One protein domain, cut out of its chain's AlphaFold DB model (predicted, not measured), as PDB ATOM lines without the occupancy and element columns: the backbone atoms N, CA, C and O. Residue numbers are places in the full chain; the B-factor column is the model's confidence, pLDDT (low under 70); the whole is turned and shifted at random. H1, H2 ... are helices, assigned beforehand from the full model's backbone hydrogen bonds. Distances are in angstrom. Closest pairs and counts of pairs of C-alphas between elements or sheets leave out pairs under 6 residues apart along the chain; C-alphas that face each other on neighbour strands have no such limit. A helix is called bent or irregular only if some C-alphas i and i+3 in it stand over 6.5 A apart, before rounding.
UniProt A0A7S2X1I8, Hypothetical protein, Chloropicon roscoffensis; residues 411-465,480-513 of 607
ATOM      1  N   ARG A 411     -10.456  44.698   1.233       73.00
ATOM      2  CA  ARG A 411     -10.275  45.397  -0.057       73.00
ATOM      3  C   ARG A 411     -11.575  45.466  -0.866       73.00
ATOM      4  O   ARG A 411     -11.934  46.528  -1.369       73.00
ATOM      5  N   ASP A 412     -12.280  44.347  -0.934       82.19
ATOM      6  CA  ASP A 412     -13.546  44.128  -1.640       82.19
ATOM      7  C   ASP A 412     -14.700  43.817  -0.655       82.19
ATOM      8  O   ASP A 412     -14.528  43.882   0.565       82.19
ATOM      9  N   LEU A 413     -15.904  43.529  -1.171       83.44
ATOM     10  CA  LEU A 413     -17.086  43.269  -0.337       83.44
ATOM     11  C   LEU A 413     -17.038  41.917   0.390       83.44
ATOM     12  O   LEU A 413     -17.538  41.827   1.512       83.44
ATOM     13  N   ASP A 414     -16.456  40.886  -0.219       82.38
ATOM     14  CA  ASP A 414     -16.477  39.522   0.311       82.38
ATOM     15  C   ASP A 414     -15.396  39.351   1.383       82.38
ATOM     16  O   ASP A 414     -15.687  38.879   2.483       82.38
ATOM     17  N   SER A 415     -14.197  39.881   1.132       83.62
ATOM     18  CA  SER A 415     -13.125  40.032   2.122       83.62
ATOM     19  C   SER A 415     -13.561  40.902   3.307       83.62
ATOM     20  O   SER A 415     -13.225  40.598   4.453       83.62
ATOM     21  N   LEU A 416     -14.358  41.955   3.069       87.06
ATOM     22  CA  LEU A 416     -14.996  42.729   4.141       87.06
ATOM     23  C   LEU A 416     -16.017  41.883   4.914       87.06
ATOM     24  O   LEU A 416     -16.002  41.895   6.142       87.06
ATOM     25  N   SER A 417     -16.890  41.137   4.232       88.12
ATOM     26  CA  SER A 417     -17.887  40.285   4.892       88.12
ATOM     27  C   SER A 417     -17.240  39.198   5.751       88.12
ATOM     28  O   SER A 417     -17.700  38.957   6.868       88.12
ATOM     29  N   LEU A 418     -16.166  38.575   5.260       87.25
ATOM     30  CA  LEU A 418     -15.389  37.584   5.998       87.25
ATOM     31  C   LEU A 418     -14.728  38.222   7.226       87.25
ATOM     32  O   LEU A 418     -14.916  37.734   8.340       87.25
ATOM     33  N   ALA A 419     -14.040  39.356   7.052       88.50
ATOM     34  CA  ALA A 419     -13.402  40.069   8.155       88.50
ATOM     35  C   ALA A 419     -14.405  40.485   9.244       88.50
ATOM     36  O   ALA A 419     -14.105  40.340  10.424       88.50
ATOM     37  N   LEU A 420     -15.612  40.934   8.871       89.06
ATOM     38  CA  LEU A 420     -16.674  41.265   9.828       89.06
ATOM     39  C   LEU A 420     -17.253  40.036  10.538       89.06
ATOM     40  O   LEU A 420     -17.574  40.133  11.719       89.06
ATOM     41  N   SER A 421     -17.348  38.883   9.865       87.94
ATOM     42  CA  SER A 421     -17.772  37.634  10.515       87.94
ATOM     43  C   SER A 421     -16.751  37.100  11.532       87.94
ATOM     44  O   SER A 421     -17.136  36.405  12.466       87.94
ATOM     45  N   GLY A 422     -15.473  37.474  11.388       87.56
ATOM     46  CA  GLY A 422     -14.403  37.166  12.341       87.56
ATOM     47  C   GLY A 422     -14.295  38.119  13.541       87.56
ATOM     48  O   GLY A 422     -13.448  37.891  14.401       87.56
ATOM     49  N   LEU A 423     -15.108  39.183  13.618       90.06
ATOM     50  CA  LEU A 423     -15.117  40.098  14.766       90.06
ATOM     51  C   LEU A 423     -16.049  39.598  15.871       90.06
ATOM     52  O   LEU A 423     -17.199  39.237  15.607       90.06
ATOM     53  N   SER A 424     -15.603  39.674  17.125       92.56
ATOM     54  CA  SER A 424     -16.464  39.387  18.278       92.56
ATOM     55  C   SER A 424     -17.605  40.405  18.418       92.56
ATOM     56  O   SER A 424     -17.529  41.522  17.903       92.56
ATOM     57  N   ARG A 425     -18.658  40.066  19.178       92.88
ATOM     58  CA  ARG A 425     -19.763  41.005  19.468       92.88
ATOM     59  C   ARG A 425     -19.267  42.313  20.098       92.88
ATOM     60  O   ARG A 425     -19.745  43.380  19.728       92.88
ATOM     61  N   TYR A 426     -18.281  42.233  20.997       92.75
ATOM     62  CA  TYR A 426     -17.667  43.409  21.616       92.75
ATOM     63  C   TYR A 426     -16.914  44.271  20.590       92.75
ATOM     64  O   TYR A 426     -17.129  45.478  20.528       92.75
ATOM     65  N   GLN A 427     -16.110  43.654  19.717       91.81
ATOM     66  CA  GLN A 427     -15.395  44.356  18.641       91.81
ATOM     67  C   GLN A 427     -16.342  45.003  17.627       91.81
ATOM     68  O   GLN A 427     -16.061  46.097  17.142       91.81
ATOM     69  N   GLN A 428     -17.474  44.363  17.321       92.38
ATOM     70  CA  GLN A 428     -18.499  44.944  16.451       92.38
ATOM     71  C   GLN A 428     -19.142  46.191  17.079       92.38
ATOM     72  O   GLN A 428     -19.348  47.172  16.371       92.38
ATOM     73  N   ALA A 429     -19.403  46.179  18.392       93.06
ATOM     74  CA  ALA A 429     -19.957  47.323  19.116       93.06
ATOM     75  C   ALA A 429     -18.936  48.465  19.290       93.06
ATOM     76  O   ALA A 429     -19.205  49.597  18.893       93.06
ATOM     77  N   ALA A 430     -17.745  48.175  19.826       90.12
ATOM     78  CA  ALA A 430     -16.687  49.168  20.034       90.12
ATOM     79  C   ALA A 430     -16.173  49.759  18.705       90.12
ATOM     80  O   ALA A 430     -15.899  50.952  18.600       90.12
ATOM     81  N   GLY A 431     -16.085  48.931  17.661       90.25
ATOM     82  CA  GLY A 431     -15.659  49.319  16.319       90.25
ATOM     83  C   GLY A 431     -16.772  49.841  15.403       90.25
ATOM     84  O   GLY A 431     -16.518  49.972  14.206       90.25
ATOM     85  N   GLU A 432     -17.985  50.130  15.891       92.44
ATOM     86  CA  GLU A 432     -19.161  50.400  15.041       92.44
ATOM     87  C   GLU A 432     -18.910  51.499  13.987       92.44
ATOM     88  O   GLU A 432     -19.125  51.270  12.791       92.44
ATOM     89  N   ASP A 433     -18.351  52.645  14.402       91.12
ATOM     90  CA  ASP A 433     -17.969  53.776  13.537       91.12
ATOM     91  C   ASP A 433     -16.795  53.463  12.592       91.12
ATOM     92  O   ASP A 433     -16.658  54.046  11.510       91.12
ATOM     93  N   VAL A 434     -15.902  52.558  12.985       91.38
ATOM     94  CA  VAL A 434     -14.800  52.079  12.138       91.38
ATOM     95  C   VAL A 434     -15.372  51.229  11.009       91.38
ATOM     96  O   VAL A 434     -15.129  51.507   9.832       91.38
ATOM     97  N   ILE A 435     -16.212  50.255  11.360       92.19
ATOM     98  CA  ILE A 435     -16.888  49.369  10.416       92.19
ATOM     99  C   ILE A 435     -17.761  50.186   9.459       92.19
ATOM    100  O   ILE A 435     -17.659  50.001   8.248       92.19
ATOM    101  N   ALA A 436     -18.554  51.142   9.955       91.00
ATOM    102  CA  ALA A 436     -19.413  51.984   9.121       91.00
ATOM    103  C   ALA A 436     -18.617  52.751   8.044       91.00
ATOM    104  O   ALA A 436     -19.038  52.829   6.884       91.00
ATOM    105  N   ARG A 437     -17.430  53.270   8.400       90.06
ATOM    106  CA  ARG A 437     -16.531  53.986   7.478       90.06
ATOM    107  C   ARG A 437     -15.882  53.076   6.430       90.06
ATOM    108  O   ARG A 437     -15.641  53.548   5.318       90.06
ATOM    109  N   HIS A 438     -15.597  51.809   6.740       89.50
ATOM    110  CA  HIS A 438     -15.112  50.835   5.747       89.50
ATOM    111  C   HIS A 438     -16.245  50.300   4.868       89.50
ATOM    112  O   HIS A 438     -16.104  50.270   3.650       89.50
ATOM    113  N   VAL A 439     -17.408  49.996   5.447       91.25
ATOM    114  CA  VAL A 439     -18.601  49.538   4.721       91.25
ATOM    115  C   VAL A 439     -19.049  50.562   3.668       91.25
ATOM    116  O   VAL A 439     -19.194  50.197   2.504       91.25
ATOM    117  N   GLU A 440     -19.177  51.854   4.003       89.44
ATOM    118  CA  GLU A 440     -19.493  52.903   3.007       89.44
ATOM    119  C   GLU A 440     -18.367  53.073   1.965       89.44
ATOM    120  O   GLU A 440     -18.645  53.398   0.809       89.44
ATOM    121  N   ARG A 441     -17.098  52.828   2.326       89.12
ATOM    122  CA  ARG A 441     -15.951  52.913   1.402       89.12
ATOM    123  C   ARG A 441     -15.996  51.804   0.352       89.12
ATOM    124  O   ARG A 441     -15.952  52.114  -0.840       89.12
ATOM    125  N   CYS A 442     -16.124  50.548   0.774       86.50
ATOM    126  CA  CYS A 442     -16.181  49.390  -0.119       86.50
ATOM    127  C   CYS A 442     -17.488  49.386  -0.931       86.50
ATOM    128  O   CYS A 442     -17.451  49.186  -2.144       86.50
ATOM    129  N   ALA A 443     -18.626  49.744  -0.320       87.94
ATOM    130  CA  ALA A 443     -19.887  49.930  -1.040       87.94
ATOM    131  C   ALA A 443     -19.785  51.022  -2.120       87.94
ATOM    132  O   ALA A 443     -20.243  50.830  -3.247       87.94
ATOM    133  N   LYS A 444     -19.147  52.162  -1.820       87.56
ATOM    134  CA  LYS A 444     -18.883  53.220  -2.807       87.56
ATOM    135  C   LYS A 444     -17.985  52.736  -3.951       87.56
ATOM    136  O   LYS A 444     -18.257  53.115  -5.088       87.56
ATOM    137  N   HIS A 445     -16.951  51.943  -3.662       87.19
ATOM    138  CA  HIS A 445     -16.049  51.370  -4.669       87.19
ATOM    139  C   HIS A 445     -16.830  50.472  -5.637       87.19
ATOM    140  O   HIS A 445     -16.963  50.817  -6.812       87.19
ATOM    141  N   PHE A 446     -17.480  49.433  -5.102       88.38
ATOM    142  CA  PHE A 446     -18.293  48.478  -5.854       88.38
ATOM    143  C   PHE A 446     -19.350  49.169  -6.725       88.38
ATOM    144  O   PHE A 446     -19.447  48.902  -7.922       88.38
ATOM    145  N   VAL A 447     -20.121  50.109  -6.161       87.44
ATOM    146  CA  VAL A 447     -21.147  50.849  -6.919       87.44
ATOM    147  C   VAL A 447     -20.524  51.727  -8.009       87.44
ATOM    148  O   VAL A 447     -21.134  51.906  -9.060       87.44
ATOM    149  N   SER A 448     -19.323  52.277  -7.806       84.50
ATOM    150  CA  SER A 448     -18.679  53.118  -8.824       84.50
ATOM    151  C   SER A 448     -18.238  52.342 -10.071       84.50
ATOM    152  O   SER A 448     -18.277  52.912 -11.164       84.50
ATOM    153  N   GLU A 449     -17.915  51.054  -9.916       87.12
ATOM    154  CA  GLU A 449     -17.460  50.145 -10.980       87.12
ATOM    155  C   GLU A 449     -18.613  49.386 -11.647       87.12
ATOM    156  O   GLU A 449     -18.650  49.260 -12.870       87.12
ATOM    157  N   THR A 450     -19.595  48.926 -10.866       87.25
ATOM    158  CA  THR A 450     -20.700  48.084 -11.365       87.25
ATOM    159  C   THR A 450     -21.870  48.877 -11.954       87.25
ATOM    160  O   THR A 450     -22.486  48.434 -12.927       87.25
ATOM    161  N   LEU A 451     -22.165  50.079 -11.436       86.88
ATOM    162  CA  LEU A 451     -23.249  50.924 -11.956       86.88
ATOM    163  C   LEU A 451     -23.072  51.342 -13.435       86.88
ATOM    164  O   LEU A 451     -24.067  51.276 -14.150       86.88
ATOM    165  N   PRO A 452     -21.874  51.721 -13.947       85.31
ATOM    166  CA  PRO A 452     -21.671  51.957 -15.381       85.31
ATOM    167  C   PRO A 452     -22.097  50.775 -16.261       85.31
ATOM    168  O   PRO A 452     -22.789  50.979 -17.253       85.31
ATOM    169  N   ALA A 453     -21.720  49.549 -15.886       85.19
ATOM    170  CA  ALA A 453     -22.032  48.353 -16.665       85.19
ATOM    171  C   ALA A 453     -23.537  48.031 -16.643       85.19
ATOM    172  O   ALA A 453     -24.101  47.654 -17.668       85.19
ATOM    173  N   ALA A 454     -24.211  48.239 -15.508       84.69
ATOM    174  CA  ALA A 454     -25.665  48.107 -15.421       84.69
ATOM    175  C   ALA A 454     -26.419  49.236 -16.152       84.69
ATOM    176  O   ALA A 454     -27.491  48.996 -16.699       84.69
ATOM    177  N   GLU A 455     -25.873  50.458 -16.194       84.00
ATOM    178  CA  GLU A 455     -26.408  51.568 -16.997       84.00
ATOM    179  C   GLU A 455     -26.187  51.384 -18.506       84.00
ATOM    180  O   GLU A 455     -26.958  51.950 -19.279       84.00
ATOM    181  N   ALA A 456     -25.167  50.628 -18.927       83.81
ATOM    182  CA  ALA A 456     -24.988  50.205 -20.317       83.81
ATOM    183  C   ALA A 456     -26.018  49.128 -20.679       83.81
ATOM    184  O   ALA A 456     -26.915  49.404 -21.469       83.81
ATOM    185  N   ARG A 457     -26.003  47.984 -19.974       83.31
ATOM    186  CA  ARG A 457     -26.936  46.867 -20.209       83.31
ATOM    187  C   ARG A 457     -28.398  47.310 -20.240       83.31
ATOM    188  O   ARG A 457     -29.130  46.879 -21.113       83.31
ATOM    189  N   ALA A 458     -28.812  48.207 -19.339       82.12
ATOM    190  CA  ALA A 458     -30.185  48.719 -19.290       82.12
ATOM    191  C   ALA A 458     -30.578  49.644 -20.468       82.12
ATOM    192  O   ALA A 458     -31.767  49.890 -20.657       82.12
ATOM    193  N   LYS A 459     -29.615  50.168 -21.242       81.25
ATOM    194  CA  LYS A 459     -29.865  50.824 -22.538       81.25
ATOM    195  C   LYS A 459     -29.917  49.809 -23.669       81.25
ATOM    196  O   LYS A 459     -30.812  49.897 -24.497       81.25
ATOM    197  N   ASP A 460     -28.981  48.864 -23.687       80.06
ATOM    198  CA  ASP A 460     -28.903  47.828 -24.721       80.06
ATOM    199  C   ASP A 460     -30.211  47.007 -24.716       80.06
ATOM    200  O   ASP A 460     -30.872  46.859 -25.738       80.06
ATOM    201  N   GLU A 461     -30.673  46.633 -23.517       77.62
ATOM    202  CA  GLU A 461     -31.985  46.041 -23.215       77.62
ATOM    203  C   GLU A 461     -33.216  46.903 -23.563       77.62
ATOM    204  O   GLU A 461     -34.341  46.404 -23.465       77.62
ATOM    205  N   ALA A 462     -33.051  48.201 -23.825       74.38
ATOM    206  CA  ALA A 462     -34.136  49.092 -24.237       74.38
ATOM    207  C   ALA A 462     -34.148  49.233 -25.763       74.38
ATOM    208  O   ALA A 462     -35.193  49.043 -26.376       74.38
ATOM    209  N   ALA A 463     -32.975  49.435 -26.371       71.12
ATOM    210  CA  ALA A 463     -32.805  49.491 -27.820       71.12
ATOM    211  C   ALA A 463     -33.240  48.189 -28.520       71.12
ATOM    212  O   ALA A 463     -33.806  48.248 -29.607       71.12
ATOM    213  N   THR A 464     -33.037  47.016 -27.903       67.94
ATOM    214  CA  THR A 464     -33.564  45.754 -28.453       67.94
ATOM    215  C   THR A 464     -35.088  45.658 -28.375       67.94
ATOM    216  O   THR A 464     -35.697  45.143 -29.305       67.94
ATOM    217  N   MET A 465     -35.724  46.191 -27.326       58.50
ATOM    218  CA  MET A 465     -37.192  46.195 -27.218       58.50
ATOM    219  C   MET A 465     -37.853  47.203 -28.165       58.50
ATOM    220  O   MET A 465     -38.909  46.912 -28.718       58.50
ATOM    221  N   ARG A 480     -30.684  47.972 -12.581       82.06
ATOM    222  CA  ARG A 480     -30.986  47.046 -11.481       82.06
ATOM    223  C   ARG A 480     -29.688  46.605 -10.802       82.06
ATOM    224  O   ARG A 480     -28.750  46.184 -11.472       82.06
ATOM    225  N   LEU A 481     -29.648  46.688  -9.473       84.31
ATOM    226  CA  LEU A 481     -28.573  46.118  -8.660       84.31
ATOM    227  C   LEU A 481     -28.748  44.597  -8.619       84.31
ATOM    228  O   LEU A 481     -29.775  44.122  -8.130       84.31
ATOM    229  N   ASN A 482     -27.764  43.826  -9.091       83.19
ATOM    230  CA  ASN A 482     -27.816  42.379  -8.910       83.19
ATOM    231  C   ASN A 482     -27.425  42.006  -7.469       83.19
ATOM    232  O   ASN A 482     -26.244  41.887  -7.143       83.19
ATOM    233  N   ARG A 483     -28.433  41.787  -6.618       83.62
ATOM    234  CA  ARG A 483     -28.252  41.354  -5.225       83.62
ATOM    235  C   ARG A 483     -27.602  39.964  -5.083       83.62
ATOM    236  O   ARG A 483     -27.121  39.669  -3.996       83.62
ATOM    237  N   SER A 484     -27.549  39.129  -6.132       82.19
ATOM    238  CA  SER A 484     -26.911  37.799  -6.057       82.19
ATOM    239  C   SER A 484     -25.382  37.857  -5.955       82.19
ATOM    240  O   SER A 484     -24.768  36.873  -5.564       82.19
ATOM    241  N   VAL A 485     -24.772  38.996  -6.305       82.06
ATOM    242  CA  VAL A 485     -23.315  39.240  -6.248       82.06
ATOM    243  C   VAL A 485     -22.933  39.969  -4.949       82.06
ATOM    244  O   VAL A 485     -21.867  40.564  -4.856       82.06
ATOM    245  N   LEU A 486     -23.830  40.003  -3.953       85.38
ATOM    246  CA  LEU A 486     -23.588  40.670  -2.673       85.38
ATOM    247  C   LEU A 486     -23.470  39.644  -1.535       85.38
ATOM    248  O   LEU A 486     -24.381  38.815  -1.370       85.38
ATOM    249  N   PRO A 487     -22.424  39.739  -0.691       84.69
ATOM    250  CA  PRO A 487     -22.187  38.801   0.402       84.69
ATOM    251  C   PRO A 487     -23.360  38.738   1.380       84.69
ATOM    252  O   PRO A 487     -24.192  39.646   1.437       84.69
ATOM    253  N   GLY A 488     -23.417  37.677   2.190       82.38
ATOM    254  CA  GLY A 488     -24.511  37.424   3.137       82.38
ATOM    255  C   GLY A 488     -24.775  38.543   4.156       82.38
ATOM    256  O   GLY A 488     -25.890  38.654   4.662       82.38
ATOM    257  N   CYS A 489     -23.789  39.401   4.437       86.38
ATOM    258  CA  CYS A 489     -23.895  40.467   5.431       86.38
ATOM    259  C   CYS A 489     -24.933  41.546   5.049       86.38
ATOM    260  O   CYS A 489     -24.694  42.381   4.170       86.38
ATOM    261  N   ALA A 490     -26.054  41.592   5.778       87.88
ATOM    262  CA  ALA A 490     -27.105  42.603   5.613       87.88
ATOM    263  C   ALA A 490     -26.561  44.044   5.676       87.88
ATOM    264  O   ALA A 490     -26.858  44.857   4.807       87.88
ATOM    265  N   ARG A 491     -25.656  44.335   6.622       88.25
ATOM    266  CA  ARG A 491     -25.028  45.659   6.782       88.25
ATOM    267  C   ARG A 491     -24.285  46.129   5.521       88.25
ATOM    268  O   ARG A 491     -24.321  47.320   5.205       88.25
ATOM    269  N   ILE A 492     -23.651  45.207   4.788       89.50
ATOM    270  CA  ILE A 492     -23.011  45.492   3.494       89.50
ATOM    271  C   ILE A 492     -24.073  45.680   2.406       89.50
ATOM    272  O   ILE A 492     -24.014  46.670   1.677       89.50
ATOM    273  N   ARG A 493     -25.071  44.788   2.322       91.25
ATOM    274  CA  ARG A 493     -26.179  44.875   1.348       91.25
ATOM    275  C   ARG A 493     -26.903  46.219   1.430       91.25
ATOM    276  O   ARG A 493     -27.008  46.911   0.421       91.25
ATOM    277  N   ASP A 494     -27.294  46.641   2.628       91.31
ATOM    278  CA  ASP A 494     -27.988  47.911   2.864       91.31
ATOM    279  C   ASP A 494     -27.120  49.118   2.495       91.31
ATOM    280  O   ASP A 494     -27.615  50.136   2.007       91.31
ATOM    281  N   ALA A 495     -25.810  49.055   2.753       90.88
ATOM    282  CA  ALA A 495     -24.883  50.105   2.344       90.88
ATOM    283  C   ALA A 495     -24.755  50.177   0.817       90.88
ATOM    284  O   ALA A 495     -24.934  51.256   0.254       90.88
ATOM    285  N   VAL A 496     -24.535  49.044   0.141       91.69
ATOM    286  CA  VAL A 496     -24.465  48.961  -1.327       91.69
ATOM    287  C   VAL A 496     -25.769  49.431  -1.971       91.69
ATOM    288  O   VAL A 496     -25.720  50.204  -2.923       91.69
ATOM    289  N   GLU A 497     -26.931  49.058  -1.440       90.62
ATOM    290  CA  GLU A 497     -28.228  49.447  -2.000       90.62
ATOM    291  C   GLU A 497     -28.527  50.943  -1.817       90.62
ATOM    292  O   GLU A 497     -28.849  51.643  -2.785       90.62
ATOM    293  N   ARG A 498     -28.317  51.492  -0.609       89.12
ATOM    294  CA  ARG A 498     -28.418  52.945  -0.367       89.12
ATOM    295  C   ARG A 498     -27.441  53.719  -1.260       89.12
ATOM    296  O   ARG A 498     -27.815  54.738  -1.846       89.12
ATOM    297  N   ARG A 499     -26.212  53.217  -1.418       89.25
ATOM    298  CA  ARG A 499     -25.176  53.785  -2.290       89.25
ATOM    299  C   ARG A 499     -25.570  53.723  -3.770       89.25
ATOM    300  O   ARG A 499     -25.402  54.725  -4.465       89.25
ATOM    301  N   TRP A 500     -26.136  52.607  -4.233       89.50
ATOM    302  CA  TRP A 500     -26.635  52.404  -5.599       89.50
ATOM    303  C   TRP A 500     -27.733  53.406  -5.936       89.50
ATOM    304  O   TRP A 500     -27.618  54.141  -6.915       89.50
ATOM    305  N   HIS A 501     -28.762  53.516  -5.093       87.25
ATOM    306  CA  HIS A 501     -29.856  54.459  -5.316       87.25
ATOM    307  C   HIS A 501     -29.396  55.923  -5.297       87.25
ATOM    308  O   HIS A 501     -29.862  56.713  -6.122       87.25
ATOM    309  N   LEU A 502     -28.464  56.293  -4.411       84.81
ATOM    310  CA  LEU A 502     -27.882  57.638  -4.379       84.81
ATOM    311  C   LEU A 502     -27.065  57.944  -5.642       84.81
ATOM    312  O   LEU A 502     -27.229  59.012  -6.235       84.81
ATOM    313  N   GLU A 503     -26.201  57.024  -6.070       85.69
ATOM    314  CA  GLU A 503     -25.316  57.233  -7.218       85.69
ATOM    315  C   GLU A 503     -26.088  57.170  -8.551       85.69
ATOM    316  O   GLU A 503     -25.869  58.014  -9.418       85.69
ATOM    317  N   ALA A 504     -27.083  56.284  -8.680       85.44
ATOM    318  CA  ALA A 504     -27.984  56.224  -9.833       85.44
ATOM    319  C   ALA A 504     -28.884  57.469  -9.942       85.44
ATOM    320  O   ALA A 504     -29.003  58.041 -11.027       85.44
ATOM    321  N   ARG A 505     -29.459  57.966  -8.830       82.50
ATOM    322  CA  ARG A 505     -30.168  59.266  -8.818       82.50
ATOM    323  C   ARG A 505     -29.239  60.406  -9.235       82.50
ATOM    324  O   ARG A 505     -29.626  61.240 -10.048       82.50
ATOM    325  N   LYS A 506     -28.003  60.419  -8.730       81.12
ATOM    326  CA  LYS A 506     -26.983  61.420  -9.071       81.12
ATOM    327  C   LYS A 506     -26.608  61.394 -10.555       81.12
ATOM    328  O   LYS A 506     -26.550  62.454 -11.173       81.12
ATOM    329  N   ARG A 507     -26.409  60.213 -11.149       80.44
ATOM    330  CA  ARG A 507     -26.150  60.061 -12.593       80.44
ATOM    331  C   ARG A 507     -27.360  60.420 -13.451       80.44
ATOM    332  O   ARG A 507     -27.177  61.037 -14.497       80.44
ATOM    333  N   LYS A 508     -28.581  60.105 -13.008       82.44
ATOM    334  CA  LYS A 508     -29.813  60.549 -13.675       82.44
ATOM    335  C   LYS A 508     -29.914  62.084 -13.692       82.44
ATOM    336  O   LYS A 508     -30.019  62.662 -14.768       82.44
ATOM    337  N   LEU A 509     -29.772  62.743 -12.538       75.50
ATOM    338  CA  LEU A 509     -29.833  64.210 -12.431       75.50
ATOM    339  C   LEU A 509     -28.751  64.916 -13.265       75.50
ATOM    340  O   LEU A 509     -29.020  65.961 -13.849       75.50
ATOM    341  N   LEU A 510     -27.545  64.346 -13.365       77.31
ATOM    342  CA  LEU A 510     -26.482  64.872 -14.234       77.31
ATOM    343  C   LEU A 510     -26.795  64.714 -15.732       77.31
ATOM    344  O   LEU A 510     -26.410  65.583 -16.508       77.31
ATOM    345  N   ARG A 511     -27.507  63.650 -16.136       77.94
ATOM    346  CA  ARG A 511     -27.980  63.466 -17.521       77.94
ATOM    347  C   ARG A 511     -29.104  64.443 -17.877       77.94
ATOM    348  O   ARG A 511     -29.046  65.072 -18.922       77.94
ATOM    349  N   GLU A 512     -30.086  64.613 -16.993       77.12
ATOM    350  CA  GLU A 512     -31.212  65.541 -17.201       77.12
ATOM    351  C   GLU A 512     -30.797  67.021 -17.102       77.12
ATOM    352  O   GLU A 512     -31.478  67.908 -17.618       77.12
ATOM    353  N   ARG A 513     -29.706  67.324 -16.381       69.50
ATOM    354  CA  ARG A 513     -29.302  68.696 -16.035       69.50
ATOM    355  C   ARG A 513     -27.768  68.861 -16.053       69.50
ATOM    356  O   ARG A 513     -27.193  69.195 -15.016       69.50
TER     357      ARG A 513
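AT A GLANCE: This is residues 411 to 465 and 480 to 513 of the 607 residues of the protein "Hypothetical protein" of Chloropicon roscoffensis (UniProt A0A7S2X1I8). Two long helices, H3 and H4, cross as an X at 51 degrees, with the short helix H1 packed on H3 near the crossing and the short helix H2 making the turn between H1 and the beginning of H3. Two stretches stick out free from the body: residues 459 to 465, which belong to H3, and residues 508 to 513, of which 508 to 512 belong to H4. The printed part has 89 residues with four named helices, in the order H1, H2, H3, H4, and no named strand; its class is all helix. The whole is loose, with a radius of gyration of the C-alphas of 15.4 A, and elongated, spanning 51 by 27 by 18 A.

IN THESE COORDINATES: H1 covers residues 413 to 421 and begins with C-alpha 413 at (-17.086, 43.269, -0.337). H2 covers residues 425 to 430. H3, residues 432 to 465, is the longest helix, 46.1 A from first to last C-alpha, beginning at (-19.161, 50.400, 15.041). H3 has a kink of 35 degrees near residue 449; it is neither bent nor irregular, but only just: C-alphas 449 and 452 are 6.4 A apart. H4 covers residues 490 to 512, measures 32.6 A and ends with C-alpha 512 at (-31.212, 65.541, -17.201).

HOW THE PARTS SIT: H1 touches H3, which takes part with residues 439 to 446 alone; the closest C-alphas are those of Leu 413 and Cys 442, 6.2 A apart. These two helices run opposite ways at a shallow tilt of 33 degrees, only just short of steep. H1 and H4 are close but not clearly touching, with the C-alphas of Leu 413 and Ile 492 closest at 7.4 A. H2 touches no helix; it is close to H3 but not clearly touching, about perpendicular to it at 81 degrees, with the C-alphas of Gln 428 and Ile 435 closest at 7.7 A. H2 and H4 are apart. H3 touches H4 with residues 439 to 451 alone. The closest C-alphas there are those of Ala 443 and Val 496, 4.7 A apart, and the two helices run the same way at a steep tilt of 51 degrees. Every O i to N i+4 pair is within hydrogen-bond range in H1, H2 and H4; in H3, 25 of 30 are.

THE WHOLE: The two C-alphas farthest apart, those of Tyr 426 and Met 465, are 52.7 A apart. Without the free stretches the body spans 43 by 22 by 18 A. Residues 466 to 479 are not printed, and C-alphas 465 and 480 are 16.9 A apart across this cut, which lies in the link from H3 to H4. The links from H1 to H2 and from H2 to H3 are tight. The mean pLDDT of the printed part is 85.3, and residues 464, 465 and 513 are under 70.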